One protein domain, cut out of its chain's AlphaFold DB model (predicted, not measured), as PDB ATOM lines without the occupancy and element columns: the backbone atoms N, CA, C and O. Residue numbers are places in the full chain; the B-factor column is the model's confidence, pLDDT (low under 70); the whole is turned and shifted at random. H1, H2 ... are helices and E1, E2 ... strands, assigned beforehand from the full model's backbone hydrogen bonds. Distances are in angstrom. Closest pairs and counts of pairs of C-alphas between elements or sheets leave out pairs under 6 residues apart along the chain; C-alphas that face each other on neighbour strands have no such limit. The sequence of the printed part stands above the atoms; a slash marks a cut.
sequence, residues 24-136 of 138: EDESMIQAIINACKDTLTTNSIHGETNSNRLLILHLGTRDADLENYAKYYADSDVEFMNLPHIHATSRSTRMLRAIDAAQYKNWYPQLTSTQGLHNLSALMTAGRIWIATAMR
ATOM      1  N   GLU A  24     145.779 114.758 184.444       87.06
ATOM      2  CA  GLU A  24     145.660 115.683 185.563       87.06
ATOM      3  C   GLU A  24     145.439 117.113 185.055       87.06
ATOM      4  O   GLU A  24     144.525 117.788 185.522       87.06
ATOM      5  N   ASP A  25     146.215 117.540 184.055       85.25
ATOM      6  CA  ASP A  25     146.082 118.860 183.429       85.25
ATOM      7  C   ASP A  25     144.750 119.010 182.672       85.25
ATOM      8  O   ASP A  25     144.020 119.982 182.863       85.25
ATOM      9  N   GLU A  26     144.363 117.989 181.900       85.38
ATOM     10  CA  GLU A  26     143.060 117.943 181.223       85.38
ATOM     11  C   GLU A  26     141.891 117.991 182.223       85.38
ATOM     12  O   GLU A  26     140.933 118.743 182.031       85.38
ATOM     13  N   SER A  27     141.979 117.241 183.327       86.94
ATOM     14  CA  SER A  27     140.962 117.243 184.384       86.94
ATOM     15  C   SER A  27     140.882 118.586 185.108       86.94
ATOM     16  O   SER A  27     139.787 119.011 185.478       86.94
ATOM     17  N   MET A  28     142.016 119.254 185.331       87.06
ATOM     18  CA  MET A  28     142.059 120.581 185.942       87.06
ATOM     19  C   MET A  28     141.368 121.612 185.046       87.06
ATOM     20  O   MET A  28     140.523 122.375 185.516       87.06
ATOM     21  N   ILE A  29     141.674 121.601 183.749       84.19
ATOM     22  CA  ILE A  29     141.047 122.490 182.768       84.19
ATOM     23  C   ILE A  29     139.538 122.232 182.670       84.19
ATOM     24  O   ILE A  29     138.750 123.181 182.686       84.19
ATOM     25  N   GLN A  30     139.110 120.968 182.685       83.81
ATOM     26  CA  GLN A  30     137.687 120.630 182.706       83.81
ATOM     27  C   GLN A  30     136.984 121.114 183.984       83.81
ATOM     28  O   GLN A  30     135.848 121.588 183.922       83.81
ATOM     29  N   ALA A  31     137.646 121.029 185.142       85.06
ATOM     30  CA  ALA A  31     137.101 121.535 186.400       85.06
ATOM     31  C   ALA A  31     136.901 123.060 186.365       85.06
ATOM     32  O   ALA A  31     135.869 123.544 186.830       85.06
ATOM     33  N   ILE A  32     137.831 123.807 185.752       82.94
ATOM     34  CA  ILE A  32     137.693 125.258 185.535       82.94
ATOM     35  C   ILE A  32     136.473 125.553 184.654       82.94
ATOM     36  O   ILE A  32     135.643 126.385 185.016       82.94
ATOM     37  N   ILE A  33     136.323 124.842 183.531       78.50
ATOM     38  CA  ILE A  33     135.175 125.003 182.623       78.50
ATOM     39  C   ILE A  33     133.853 124.753 183.361       78.50
ATOM     40  O   ILE A  33     132.908 125.531 183.221       78.50
ATOM     41  N   ASN A  34     133.781 123.685 184.157       79.81
ATOM     42  CA  ASN A  34     132.567 123.324 184.890       79.81
ATOM     43  C   ASN A  34     132.212 124.367 185.962       79.81
ATOM     44  O   ASN A  34     131.061 124.786 186.036       79.81
ATOM     45  N   ALA A  35     133.196 124.867 186.717       77.94
ATOM     46  CA  ALA A  35     132.973 125.921 187.709       77.94
ATOM     47  C   ALA A  35     132.436 127.225 187.079       77.94
ATOM     48  O   ALA A  35     131.569 127.893 187.649       77.94
ATOM     49  N   CYS A  36     132.904 127.569 185.873       73.75
ATOM     50  CA  CYS A  36     132.380 128.709 185.120       73.75
ATOM     51  C   CYS A  36     130.932 128.478 184.645       73.75
ATOM     52  O   CYS A  36     130.126 129.406 184.679       73.75
ATOM     53  N   LYS A  37     130.572 127.247 184.241       70.25
ATOM     54  CA  LYS A  37     129.199 126.889 183.828       70.25
ATOM     55  C   LYS A  37     128.196 127.047 184.982       70.25
ATOM     56  O   LYS A  37     127.141 127.646 184.780       70.25
ATOM     57  N   ASP A  38     128.543 126.595 186.186       61.62
ATOM     58  CA  ASP A  38     127.655 126.652 187.363       61.62
ATOM     59  C   ASP A  38     127.363 128.092 187.837       61.62
ATOM     60  O   ASP A  38     126.307 128.394 188.402       61.62
ATOM     61  N   THR A  39     128.277 129.020 187.550       58.53
ATOM     62  CA  THR A  39     128.110 130.452 187.859       58.53
ATOM     63  C   THR A  39     127.112 131.140 186.911       58.53
ATOM     64  O   THR A  39     126.492 132.143 187.267       58.53
ATOM     65  N   LEU A  40     126.921 130.600 185.704       57.66
ATOM     66  CA  LEU A  40     125.995 131.143 184.703       57.66
ATOM     67  C   LEU A  40     124.571 130.605 184.891       57.66
ATOM     68  O   LEU A  40     123.608 131.356 184.741       57.66
ATOM     69  N   THR A  41     124.422 129.338 185.290       54.25
ATOM     70  CA  THR A  41     123.107 128.724 185.564       54.25
ATOM     71  C   THR A  41     122.423 129.308 186.802       54.25
ATOM     72  O   THR A  41     121.198 129.369 186.855       54.25
ATOM     73  N   THR A  42     123.193 129.795 187.777       53.81
ATOM     74  CA  THR A  42     122.666 130.483 188.968       53.81
ATOM     75  C   THR A  42     122.204 131.917 188.689       53.81
ATOM     76  O   THR A  42     121.347 132.423 189.411       53.81
ATOM     77  N   ASN A  43     122.713 132.556 187.629       52.06
ATOM     78  CA  ASN A  43     122.365 133.933 187.255       52.06
ATOM     79  C   ASN A  43     121.394 134.037 186.066       52.06
ATOM     80  O   ASN A  43     120.807 135.100 185.868       52.06
ATOM     81  N   SER A  44     121.183 132.962 185.298       49.94
ATOM     82  CA  SER A  44     120.311 132.975 184.119       49.94
ATOM     83  C   SER A  44     119.104 132.047 184.280       49.94
ATOM     84  O   SER A  44     119.156 130.854 183.993       49.94
ATOM     85  N   ILE A  45     117.971 132.624 184.696       52.97
ATOM     86  CA  ILE A  45     116.630 132.003 184.628       52.97
ATOM     87  C   ILE A  45     116.091 132.020 183.174       52.97
ATOM     88  O   ILE A  45     114.999 131.525 182.899       52.97
ATOM     89  N   HIS A  46     116.829 132.565 182.200       46.59
ATOM     90  CA  HIS A  46     116.450 132.559 180.783       46.59
ATOM     91  C   HIS A  46     117.477 131.791 179.948       46.59
ATOM     92  O   HIS A  46     118.662 132.117 179.909       46.59
ATOM     93  N   GLY A  47     116.995 130.708 179.336       46.31
ATOM     94  CA  GLY A  47     117.787 129.715 178.624       46.31
ATOM     95  C   GLY A  47     118.366 130.220 177.309       46.31
ATOM     96  O   GLY A  47     117.792 129.977 176.252       46.31
ATOM     97  N   GLU A  48     119.550 130.819 177.372       46.38
ATOM     98  CA  GLU A  48     120.455 130.878 176.229       46.38
ATOM     99  C   GLU A  48     121.669 129.984 176.476       46.38
ATOM    100  O   GLU A  48     122.501 130.215 177.353       46.38
ATOM    101  N   THR A  49     121.757 128.924 175.677       46.81
ATOM    102  CA  THR A  49     122.896 128.012 175.603       46.81
ATOM    103  C   THR A  49     124.029 128.676 174.824       46.81
ATOM    104  O   THR A  49     124.333 128.271 173.701       46.81
ATOM    105  N   ASN A  50     124.639 129.725 175.372       49.16
ATOM    106  CA  ASN A  50     125.825 130.294 174.748       49.16
ATOM    107  C   ASN A  50     127.062 129.477 175.135       49.16
ATOM    108  O   ASN A  50     127.283 129.097 176.284       49.16
ATOM    109  N   SER A  51     127.801 129.099 174.096       56.12
ATOM    110  CA  SER A  51     128.896 128.140 174.126       56.12
ATOM    111  C   SER A  51     130.055 128.693 174.953       56.12
ATOM    112  O   SER A  51     130.874 129.450 174.438       56.12
ATOM    113  N   ASN A  52     130.116 128.314 176.230       55.25
ATOM    114  CA  ASN A  52     131.217 128.629 177.138       55.25
ATOM    115  C   ASN A  52     132.494 127.930 176.673       55.25
ATOM    116  O   ASN A  52     132.804 126.824 177.117       55.25
ATOM    117  N   ARG A  53     133.204 128.564 175.741       63.31
ATOM    118  CA  ARG A  53     134.471 128.077 175.205       63.31
ATOM    119  C   ARG A  53     135.593 128.685 176.033       63.31
ATOM    120  O   ARG A  53     135.741 129.904 176.089       63.31
ATOM    121  N   LEU A  54     136.365 127.839 176.707       70.50
ATOM    122  CA  LEU A  54     137.619 128.257 177.328       70.50
ATOM    123  C   LEU A  54     138.539 128.792 176.228       70.50
ATOM    124  O   LEU A  54     138.873 128.047 175.317       70.50
ATOM    125  N   LEU A  55     138.984 130.045 176.305       72.12
ATOM    126  CA  LEU A  55     140.004 130.536 175.380       72.12
ATOM    127  C   LEU A  55     141.393 130.360 175.993       72.12
ATOM    128  O   LEU A  55     141.752 131.021 176.968       72.12
ATOM    129  N   ILE A  56     142.191 129.491 175.390       73.62
ATOM    130  CA  ILE A  56     143.601 129.317 175.713       73.62
ATOM    131  C   ILE A  56     144.394 130.333 174.892       73.62
ATOM    132  O   ILE A  56     144.494 130.236 173.670       73.62
ATOM    133  N   LEU A  57     144.979 131.313 175.577       72.75
ATOM    134  CA  LEU A  57     145.828 132.326 174.958       72.75
ATOM    135  C   LEU A  57     147.292 131.894 175.012       72.75
ATOM    136  O   LEU A  57     147.891 131.822 176.086       72.75
ATOM    137  N   HIS A  58     147.889 131.647 173.849       77.31
ATOM    138  CA  HIS A  58     149.302 131.308 173.742       77.31
ATOM    139  C   HIS A  58     150.139 132.536 173.360       77.31
ATOM    140  O   HIS A  58     149.808 133.270 172.429       77.31
ATOM    141  N   LEU A  59     151.236 132.771 174.088       70.12
ATOM    142  CA  LEU A  59     152.127 133.923 173.872       70.12
ATOM    143  C   LEU A  59     152.908 133.828 172.553       70.12
ATOM    144  O   LEU A  59     153.170 134.856 171.933       70.12
ATOM    145  N   GLY A  60     153.271 132.614 172.137       71.50
ATOM    146  CA  GLY A  60     154.084 132.359 170.950       71.50
ATOM    147  C   GLY A  60     153.356 132.528 169.614       71.50
ATOM    148  O   GLY A  60     152.156 132.805 169.541       71.50
ATOM    149  N   THR A  61     154.120 132.351 168.538       66.12
ATOM    150  CA  THR A  61     153.630 132.248 167.160       66.12
ATOM    151  C   THR A  61     152.954 130.896 166.929       66.12
ATOM    152  O   THR A  61     153.209 129.929 167.646       66.12
ATOM    153  N   ARG A  62     152.081 130.813 165.921       63.69
ATOM    154  CA  ARG A  62     151.440 129.550 165.537       63.69
ATOM    155  C   ARG A  62     152.477 128.608 164.920       63.69
ATOM    156  O   ARG A  62     152.772 128.726 163.737       63.69
ATOM    157  N   ASP A  63     153.001 127.690 165.726       64.69
ATOM    158  CA  ASP A  63     153.832 126.573 165.265       64.69
ATOM    159  C   ASP A  63     152.994 125.307 165.043       64.69
ATOM    160  O   ASP A  63     151.939 125.119 165.653       64.69
ATOM    161  N   ALA A  64     153.469 124.432 164.152       56.91
ATOM    162  CA  ALA A  64     152.764 123.222 163.713       56.91
ATOM    163  C   ALA A  64     152.420 122.254 164.864       56.91
ATOM    164  O   ALA A  64     151.390 121.581 164.817       56.91
ATOM    165  N   ASP A  65     153.222 122.233 165.932       57.16
ATOM    166  CA  ASP A  65     152.958 121.412 167.118       57.16
ATOM    167  C   ASP A  65     151.728 121.899 167.906       57.16
ATOM    168  O   ASP A  65     151.110 121.113 168.631       57.16
ATOM    169  N   LEU A  66     151.327 123.174 167.742       56.75
ATOM    170  CA  LEU A  66     150.233 123.767 168.511       56.75
ATOM    171  C   LEU A  66     148.820 123.455 168.002       56.75
ATOM    172  O   LEU A  66     147.867 123.527 168.778       56.75
ATOM    173  N   GLU A  67     148.665 123.016 166.751       58.78
ATOM    174  CA  GLU A  67     147.361 122.571 166.229       58.78
ATOM    175  C   GLU A  67     146.795 121.358 166.983       58.78
ATOM    176  O   GLU A  67     145.588 121.109 166.972       58.78
ATOM    177  N   ASN A  68     147.652 120.618 167.690       63.25
ATOM    178  CA  ASN A  68     147.227 119.506 168.527       63.25
ATOM    179  C   ASN A  68     146.644 119.951 169.879       63.25
ATOM    180  O   ASN A  68     145.838 119.218 170.443       63.25
ATOM    181  N   TYR A  69     146.949 121.159 170.373       63.84
ATOM    182  CA  TYR A  69     146.497 121.622 171.696       63.84
ATOM    183  C   TYR A  69     144.982 121.802 171.736       63.84
ATOM    184  O   TYR A  69     144.334 121.354 172.679       63.84
ATOM    185  N   ALA A  70     144.407 122.357 170.666       62.59
ATOM    186  CA  ALA A  70     142.959 122.490 170.518       62.59
ATOM    187  C   ALA A  70     142.229 121.130 170.510       62.59
ATOM    188  O   ALA A  70     141.029 121.073 170.754       62.59
ATOM    189  N   LYS A  71     142.936 120.020 170.242       68.25
ATOM    190  CA  LYS A  71     142.361 118.665 170.289       68.25
ATOM    191  C   LYS A  71     142.399 118.044 171.686       68.25
ATOM    192  O   LYS A  71     141.657 117.094 171.925       68.25
ATOM    193  N   TYR A  72     143.270 118.514 172.581       69.81
ATOM    194  CA  TYR A  72     143.448 117.919 173.912       69.81
ATOM    195  C   TYR A  72     142.502 118.501 174.957       69.81
ATOM    196  O   TYR A  72     142.041 117.770 175.829       69.81
ATOM    197  N   TYR A  73     142.162 119.780 174.828       74.31
ATOM    198  CA  TYR A  73     141.249 120.462 175.736       74.31
ATOM    199  C   TYR A  73     139.893 120.641 175.048       74.31
ATOM    200  O   TYR A  73     139.697 121.560 174.250       74.31
ATOM    201  N   ALA A  74     138.964 119.721 175.322       69.62
ATOM    202  CA  ALA A  74     137.592 119.808 174.823       69.62
ATOM    203  C   ALA A  74     136.932 121.122 175.277       69.62
ATOM    204  O   ALA A  74     137.273 121.665 176.327       69.62
ATOM    205  N   ASP A  75     136.000 121.642 174.477       72.50
ATOM    206  CA  ASP A  75     135.315 122.918 174.733       72.50
ATOM    207  C   ASP A  75     136.264 124.124 174.908       72.50
ATOM    208  O   ASP A  75     135.919 125.105 175.571       72.50
ATOM    209  N   SER A  76     137.456 124.074 174.302       74.38
ATOM    210  CA  SER A  76     138.393 125.197 174.278       74.38
ATOM    211  C   SER A  76     138.716 125.665 172.861       74.38
ATOM    212  O   SER A  76     138.791 124.870 171.925       74.38
ATOM    213  N   ASP A  77     138.915 126.971 172.713       76.50
ATOM    214  CA  ASP A  77     139.535 127.579 171.542       76.50
ATOM    215  C   ASP A  77     140.957 128.007 171.903       76.50
ATOM    216  O   ASP A  77     141.236 128.378 173.042       76.50
ATOM    217  N   VAL A  78     141.869 127.979 170.933       77.25
ATOM    218  CA  VAL A  78     143.250 128.434 171.123       77.25
ATOM    219  C   VAL A  78     143.489 129.652 170.243       77.25
ATOM    220  O   VAL A  78     143.317 129.583 169.026       77.25
ATOM    221  N   GLU A  79     143.923 130.753 170.847       77.25
ATOM    222  CA  GLU A  79     144.289 131.975 170.131       77.25
ATOM    223  C   GLU A  79     145.729 132.382 170.456       77.25
ATOM    224  O   GLU A  79     146.214 132.251 171.580       77.25
ATOM    225  N   PHE A  80     146.439 132.852 169.431       78.38
ATOM    226  CA  PHE A  80     147.851 133.200 169.515       78.38
ATOM    227  C   PHE A  80     148.004 134.709 169.593       78.38
ATOM    228  O   PHE A  80     147.516 135.443 168.736       78.38
ATOM    229  N   MET A  81     148.747 135.171 170.591       81.00
ATOM    230  CA  MET A  81     149.023 136.593 170.790       81.00
ATOM    231  C   MET A  81     150.174 137.099 169.912       81.00
ATOM    232  O   MET A  81     150.363 138.309 169.806       81.00
ATOM    233  N   ASN A  82     150.919 136.187 169.269       81.75
ATOM    234  CA  ASN A  82     152.010 136.496 168.344       81.75
ATOM    235  C   ASN A  82     153.044 137.464 168.954       81.75
ATOM    236  O   ASN A  82     153.491 138.416 168.310       81.75
ATOM    237  N   LEU A  83     153.380 137.254 170.230       85.88
ATOM    238  CA  LEU A  83     154.291 138.130 170.948       85.88
ATOM    239  C   LEU A  83     155.743 137.688 170.746       85.88
ATOM    240  O   LEU A  83     156.061 136.499 170.812       85.88
ATOM    241  N   PRO A  84     156.660 138.646 170.536       85.38
ATOM    242  CA  PRO A  84     158.076 138.344 170.418       85.38
ATOM    243  C   PRO A  84     158.634 137.806 171.741       85.38
ATOM    244  O   PRO A  84     158.315 138.294 172.827       85.38
ATOM    245  N   HIS A  85     159.556 136.845 171.648       86.75
ATOM    246  CA  HIS A  85     160.305 136.360 172.808       86.75
ATOM    247  C   HIS A  85     161.150 137.467 173.462       86.75
ATOM    248  O   HIS A  85     161.571 138.434 172.818       86.75
ATOM    249  N   ILE A  86     161.517 137.261 174.733       88.75
ATOM    250  CA  ILE A  86     162.293 138.228 175.531       88.75
ATOM    251  C   ILE A  86     163.596 138.688 174.856       88.75
ATOM    252  O   ILE A  86     163.982 139.852 174.979       88.75
ATOM    253  N   HIS A  87     164.267 137.814 174.101       88.62
ATOM    254  CA  HIS A  87     165.496 138.159 173.384       88.62
ATOM    255  C   HIS A  87     165.248 139.122 172.219       88.62
ATOM    256  O   HIS A  87     166.049 140.037 172.013       88.62
ATOM    257  N   ALA A  88     164.140 138.954 171.491       88.38
ATOM    258  CA  ALA A  88     163.749 139.850 170.406       88.38
ATOM    259  C   ALA A  88     163.384 141.235 170.957       88.38
ATOM    260  O   ALA A  88     163.898 142.241 170.468       88.38
ATOM    261  N   THR A  89     162.626 141.288 172.056       90.56
ATOM    262  CA  THR A  89     162.315 142.541 172.763       90.56
ATOM    263  C   THR A  89     163.582 143.219 173.283       90.56
ATOM    264  O   THR A  89     163.812 144.397 173.025       90.56
ATOM    265  N   SER A  90     164.481 142.465 173.920       93.81
ATOM    266  CA  SER A  90     165.750 142.999 174.435       93.81
ATOM    267  C   SER A  90     166.662 143.528 173.325       93.81
ATOM    268  O   SER A  90     167.349 144.536 173.506       93.81
ATOM    269  N   ARG A  91     166.698 142.851 172.169       93.75
ATOM    270  CA  ARG A  91     167.426 143.314 170.980       93.75
ATOM    271  C   ARG A  91     166.809 144.601 170.435       93.75
ATOM    272  O   ARG A  91     167.553 145.543 170.179       93.75
ATOM    273  N   SER A  92     165.483 144.657 170.325       95.25
ATOM    274  CA  SER A  92     164.736 145.841 169.892       95.25
ATOM    275  C   SER A  92     165.053 147.060 170.762       95.25
ATOM    276  O   SER A  92     165.468 148.098 170.248       95.25
ATOM    277  N   THR A  93     164.997 146.914 172.092       93.38
ATOM    278  CA  THR A  93     165.335 147.994 173.033       93.38
ATOM    279  C   THR A  93     166.783 148.461 172.890       93.38
ATOM    280  O   THR A  93     167.052 149.660 172.943       93.38
ATOM    281  N   ARG A  94     167.730 147.539 172.678       95.12
ATOM    282  CA  ARG A  94     169.134 147.898 172.419       95.12
ATOM    283  C   ARG A  94     169.295 148.678 171.114       95.12
ATOM    284  O   ARG A  94     170.017 149.669 171.101       95.12
ATOM    285  N   MET A  95     168.607 148.273 170.047       94.69
ATOM    286  CA  MET A  95     168.638 148.990 168.768       94.69
ATOM    287  C   MET A  95     168.018 150.387 168.877       94.69
ATOM    288  O   MET A  95     168.570 151.327 168.320       94.69
ATOM    289  N   LEU A  96     166.939 150.556 169.648       94.25
ATOM    290  CA  LEU A  96     166.349 151.877 169.907       94.25
ATOM    291  C   LEU A  96     167.340 152.822 170.600       94.25
ATOM    292  O   LEU A  96     167.485 153.968 170.186       94.25
ATOM    293  N   ARG A  97     168.084 152.332 171.601       94.19
ATOM    294  CA  ARG A  97     169.139 153.120 172.266       94.19
ATOM    295  C   ARG A  97     170.287 153.487 171.323       94.19
ATOM    296  O   ARG A  97     170.891 154.541 171.477       94.19
ATOM    297  N   ALA A  98     170.584 152.637 170.340       93.25
ATOM    298  CA  ALA A  98     171.616 152.922 169.348       93.25
ATOM    299  C   ALA A  98     171.233 154.076 168.403       93.25
ATOM    300  O   ALA A  98     172.122 154.787 167.945       93.25
ATOM    301  N   ILE A  99     169.937 154.301 168.147       94.25
ATOM    302  CA  ILE A  99     169.459 155.439 167.337       94.25
ATOM    303  C   ILE A  99     169.743 156.766 168.046       94.25
ATOM    304  O   ILE A  99     170.206 157.715 167.413       94.25
ATOM    305  N   ASP A 100     169.492 156.814 169.355       91.25
ATOM    306  CA  ASP A 100     169.781 157.984 170.189       91.25
ATOM    307  C   ASP A 100     171.291 158.271 170.220       91.25
ATOM    308  O   ASP A 100     171.729 159.383 169.931       91.25
ATOM    309  N   ALA A 101     172.112 157.230 170.414       90.62
ATOM    310  CA  ALA A 101     173.569 157.344 170.338       90.62
ATOM    311  C   ALA A 101     174.076 157.792 168.950       90.62
ATOM    312  O   ALA A 101     175.075 158.503 168.854       90.62
ATOM    313  N   ALA A 102     173.379 157.415 167.872       91.06
ATOM    314  CA  ALA A 102     173.655 157.856 166.503       91.06
ATOM    315  C   ALA A 102     173.099 159.260 166.183       91.06
ATOM    316  O   ALA A 102     173.112 159.672 165.018       91.06
ATOM    317  N   GLN A 103     172.600 159.985 167.191       93.19
ATOM    318  CA  GLN A 103     172.049 161.336 167.070       93.19
ATOM    319  C   GLN A 103     170.962 161.436 165.992       93.19
ATOM    320  O   GLN A 103     170.885 162.416 165.253       93.19
ATOM    321  N   TYR A 104     170.127 160.401 165.871       91.38
ATOM    322  CA  TYR A 104     168.987 160.373 164.950       91.38
ATOM    323  C   TYR A 104     169.351 160.506 163.457       91.38
ATOM    324  O   TYR A 104     168.480 160.736 162.610       91.38
ATOM    325  N   LYS A 105     170.617 160.313 163.070       92.94
ATOM    326  CA  LYS A 105     171.004 160.307 161.654       92.94
ATOM    327  C   LYS A 105     170.371 159.104 160.955       92.94
ATOM    328  O   LYS A 105     170.594 157.976 161.373       92.94
ATOM    329  N   ASN A 106     169.614 159.319 159.874       91.12
ATOM    330  CA  ASN A 106     168.852 158.265 159.179       91.12
ATOM    331  C   ASN A 106     167.945 157.453 160.128       91.12
ATOM    332  O   ASN A 106     167.835 156.231 160.002       91.12
ATOM    333  N   TRP A 107     167.313 158.124 161.098       92.94
ATOM    334  CA  TRP A 107     166.545 157.467 162.158       92.94
ATOM    335  C   TRP A 107     165.347 156.666 161.648       92.94
ATOM    336  O   TRP A 107     165.021 155.656 162.254       92.94
ATOM    337  N   TYR A 108     164.696 157.066 160.550       93.75
ATOM    338  CA  TYR A 108     163.450 156.425 160.113       93.75
ATOM    339  C   TYR A 108     163.643 154.954 159.683       93.75
ATOM    340  O   TYR A 108     163.005 154.082 160.276       93.75
ATOM    341  N   PRO A 109     164.567 154.610 158.756       93.75
ATOM    342  CA  PRO A 109     164.865 153.206 158.455       93.75
ATOM    343  C   PRO A 109     165.372 152.420 159.674       93.75
ATOM    344  O   PRO A 109     165.018 151.253 159.853       93.75
ATOM    345  N   GLN A 110     166.174 153.057 160.535       92.94
ATOM    346  CA  GLN A 110     166.694 152.424 161.749       92.94
ATOM    347  C   GLN A 110     165.573 152.103 162.737       92.94
ATOM    348  O   GLN A 110     165.523 150.988 163.250       92.94
ATOM    349  N   LEU A 111     164.634 153.027 162.946       94.00
ATOM    350  CA  LEU A 111     163.470 152.842 163.803       94.00
ATOM    351  C   LEU A 111     162.643 151.645 163.337       94.00
ATOM    352  O   LEU A 111     162.358 150.759 164.141       94.00
ATOM    353  N   THR A 112     162.334 151.564 162.042       93.12
ATOM    354  CA  THR A 112     161.602 150.426 161.467       93.12
ATOM    355  C   THR A 112     162.360 149.113 161.672       93.12
ATOM    356  O   THR A 112     161.769 148.112 162.076       93.12
ATOM    357  N   SER A 113     163.686 149.114 161.494       93.56
ATOM    358  CA  SER A 113     164.517 147.920 161.718       93.56
ATOM    359  C   SER A 113     164.534 147.433 163.171       93.56
ATOM    360  O   SER A 113     164.772 146.251 163.412       93.56
ATOM    361  N   THR A 114     164.250 148.307 164.145       95.00
ATOM    362  CA  THR A 114     164.205 147.906 165.561       95.00
ATOM    363  C   THR A 114     163.025 146.999 165.884       95.00
ATOM    364  O   THR A 114     163.057 146.335 166.917       95.00
ATOM    365  N   GLN A 115     161.968 147.001 165.063       94.25
ATOM    366  CA  GLN A 115     160.683 146.356 165.360       94.25
ATOM    367  C   GLN A 115     160.026 146.830 166.674       94.25
ATOM    368  O   GLN A 115     159.082 146.212 167.152       94.25
ATOM    369  N   GLY A 116     160.470 147.948 167.267       92.00
ATOM    370  CA  GLY A 116     159.948 148.421 168.555       92.00
ATOM    371  C   GLY A 116     158.458 148.762 168.506       92.00
ATOM    372  O   GLY A 116     157.685 148.299 169.342       92.00
ATOM    373  N   LEU A 117     158.037 149.509 167.479       93.00
ATOM    374  CA  LEU A 117     156.623 149.843 167.260       93.00
ATOM    375  C   LEU A 117     155.779 148.609 166.924       93.00
ATOM    376  O   LEU A 117     154.631 148.518 167.353       93.00
ATOM    377  N   HIS A 118     156.350 147.645 166.200       92.00
ATOM    378  CA  HIS A 118     155.685 146.379 165.913       92.00
ATOM    379  C   HIS A 118     155.422 145.590 167.203       92.00
ATOM    380  O   HIS A 118     154.292 145.175 167.443       92.00
ATOM    381  N   ASN A 119     156.422 145.478 168.081       91.75
ATOM    382  CA  ASN A 119     156.293 144.797 169.371       91.75
ATOM    383  C   ASN A 119     155.229 145.455 170.268       91.75
ATOM    384  O   ASN A 119     154.446 144.758 170.909       91.75
ATOM    385  N   LEU A 120     155.169 146.792 170.292       91.69
ATOM    386  CA  LEU A 120     154.132 147.535 171.020       91.69
ATOM    387  C   LEU A 120     152.737 147.297 170.432       91.69
ATOM    388  O   LEU A 120     151.788 147.062 171.177       91.69
ATOM    389  N   SER A 121     152.613 147.318 169.104       92.25
ATOM    390  CA  SER A 121     151.353 147.025 168.415       92.25
ATOM    391  C   SER A 121     150.856 145.607 168.717       92.25
ATOM    392  O   SER A 121     149.680 145.414 169.035       92.25
ATOM    393  N   ALA A 122     151.758 144.620 168.706       88.19
ATOM    394  CA  ALA A 122     151.444 143.243 169.070       88.19
ATOM    395  C   ALA A 122     150.971 143.139 170.531       88.19
ATOM    396  O   ALA A 122     149.946 142.515 170.795       88.19
ATOM    397  N   LEU A 123     151.640 143.823 171.468       90.06
ATOM    398  CA  LEU A 123     151.237 143.864 172.879       90.06
ATOM    399  C   LEU A 123     149.842 144.468 173.077       90.06
ATOM    400  O   LEU A 123     149.024 143.910 173.806       90.06
ATOM    401  N   MET A 124     149.547 145.581 172.405       91.25
ATOM    402  CA  MET A 124     148.227 146.216 172.470       91.25
ATOM    403  C   MET A 124     147.140 145.333 171.849       91.25
ATOM    404  O   MET A 124     146.035 145.242 172.381       91.25
ATOM    405  N   THR A 125     147.457 144.647 170.750       87.88
ATOM    406  CA  THR A 125     146.542 143.703 170.095       87.88
ATOM    407  C   THR A 125     146.247 142.509 171.000       87.88
ATOM    408  O   THR A 125     145.083 142.164 171.188       87.88
ATOM    409  N   ALA A 126     147.274 141.943 171.637       85.12
ATOM    410  CA  ALA A 126     147.134 140.874 172.621       85.12
ATOM    411  C   ALA A 126     146.272 141.308 173.819       85.12
ATOM    412  O   ALA A 126     145.354 140.593 174.213       85.12
ATOM    413  N   GLY A 127     146.503 142.514 174.348       86.19
ATOM    414  CA  GLY A 127     145.678 143.092 175.410       86.19
ATOM    415  C   GLY A 127     144.220 143.284 174.988       86.19
ATOM    416  O   GLY A 127     143.311 142.968 175.750       86.19
ATOM    417  N   ARG A 128     143.969 143.736 173.753       84.75
ATOM    418  CA  ARG A 128     142.609 143.854 173.209       84.75
ATOM    419  C   ARG A 128     141.918 142.497 173.110       84.75
ATOM    420  O   ARG A 128     140.758 142.411 173.498       84.75
ATOM    421  N   ILE A 129     142.600 141.474 172.593       78.44
ATOM    422  CA  ILE A 129     142.074 140.102 172.529       78.44
ATOM    423  C   ILE A 129     141.722 139.628 173.942       78.44
ATOM    424  O   ILE A 129     140.603 139.192 174.181       78.44
ATOM    425  N   TRP A 130     142.633 139.817 174.898       76.31
ATOM    426  CA  TRP A 130     142.433 139.446 176.299       76.31
ATOM    427  C   TRP A 130     141.199 140.116 176.924       76.31
ATOM    428  O   TRP A 130     140.359 139.435 177.509       76.31
ATOM    429  N   ILE A 131     141.042 141.432 176.741       76.88
ATOM    430  CA  ILE A 131     139.878 142.185 177.232       76.88
ATOM    431  C   ILE A 131     138.600 141.731 176.525       76.88
ATOM    432  O   ILE A 131     137.598 141.469 177.182       76.88
ATOM    433  N   ALA A 132     138.621 141.623 175.195       72.69
ATOM    434  CA  ALA A 132     137.453 141.238 174.413       72.69
ATOM    435  C   ALA A 132     136.963 139.837 174.782       72.69
ATOM    436  O   ALA A 132     135.762 139.613 174.804       72.69
ATOM    437  N   THR A 133     137.867 138.910 175.098       67.25
ATOM    438  CA  THR A 133     137.519 137.572 175.586       67.25
ATOM    439  C   THR A 133     136.946 137.616 176.996       67.25
ATOM    440  O   THR A 133     135.927 136.983 177.248       67.25
ATOM    441  N   ALA A 134     137.539 138.396 177.903       65.19
ATOM    442  CA  ALA A 134     136.996 138.575 179.251       65.19
ATOM    443  C   ALA A 134     135.607 139.250 179.250       65.19
ATOM    444  O   ALA A 134     134.797 139.002 180.139       65.19
ATOM    445  N   MET A 135     135.330 140.092 178.248       63.22
ATOM    446  CA  MET A 135     134.073 140.834 178.096       63.22
ATOM    447  C   MET A 135     133.043 140.156 177.182       63.22
ATOM    448  O   MET A 135     131.904 140.596 177.160       63.22
ATOM    449  N   ARG A 136     133.384 139.089 176.440       57.38
ATOM    450  CA  ARG A 136     132.467 138.448 175.466       57.38
ATOM    451  C   ARG A 136     131.247 137.752 176.100       57.38
ATOM    452  O   ARG A 136     130.434 137.203 175.369       57.38
TER     453      ARG A 136
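What this domain is: This is residues 24 to 136 of the 138 residues of the protein "Hypothetical protein" of Rotaria sordida (UniProt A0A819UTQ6). Two ends of a long, thin model are bridged by the long helix H5: at one end a small two-stranded sheet, E1 and E2, lies between H2 and the last part of H5, with H1 beside it, and at the other end H3 and H4 fold back on each other as a helical hairpin. Residues 42 to 48, in the link after H1, stick out, and so do residues 100 to 106 at the turn of the hairpin. The printed part has 113 residues, mostly helix, with five named helices and two strands in the order H1 E1 H2 E2 H3 H4 H5; the sheet, E1 beside E2, is parallel. It is only just extended, close to loose, with a radius of gyration of the C-alphas of 20.4 A and spans of 65 by 31 by 18 A.

How they stand to each other: E1, residues 54 to 58, and E2, residues 76 to 80, are parallel neighbours at 25 degrees, with N 56 and O 77 at 2.8 A and N 79 and O 56 at 2.9 A, within hydrogen-bond range. With H2, residues 64 to 72, they form a strand-helix-strand unit, two parallel neighbour strands with a helix between them, and its crossover is right-handed. The closest C-alphas of H2 and E2 are those of Ala 70 and Val 78, 6.0 A apart. H1, residues 24 to 41, is close to H2 but not clearly touching, at a steep tilt of 57 degrees; their closest C-alphas, of Glu 26 and Tyr 72, are 7.3 A apart. The closest C-alphas of E1 and H5, residues 116 to 135, are those of Leu 55 and Thr 133, 7.5 A apart. H3, residues 86 to 101, touches H5 with residues 89 to 96 alone, at a steep tilt of 44 degrees, opposite ways; the closest C-alphas, of Ser 92 and Gly 116, are 5.6 A apart. H3 and H4, residues 107 to 113, are a helical hairpin and touch at a shallow tilt of 12 degrees, with the closest C-alphas, of Ile 99 and Trp 107, 6.3 A apart. H1 and H5 are apart. Every O i to N i+4 pair is within hydrogen-bond range in H4 and H5, against 13 of 14 in H1, 11 of 12 in H3 and 1 of 5 in H2, where 3 of 6 O i to N i+3 pairs are.

Where its parts are: H1 begins at C-alpha 24 (145.660, 115.683, 185.563) and is 26.1 A long. E1 is 12.6 A, H2 14.8 A, E2 13.3 A, H3 22.8 A and H4 9.8 A. H5, 28.6 A, ends at C-alpha 135 (134.073, 140.834, 178.096).

The domain as a whole: The C-alphas farthest apart, of Ile 45 and Lys 105, are 65.5 A apart. The printed part has no cut; H1 to E1 is a long link of 12 residues, and the others are tight. The mean pLDDT of the printed part is 77.8; residues 38 to 53, 61 to 72, 74 and 133 to 136 are under 70.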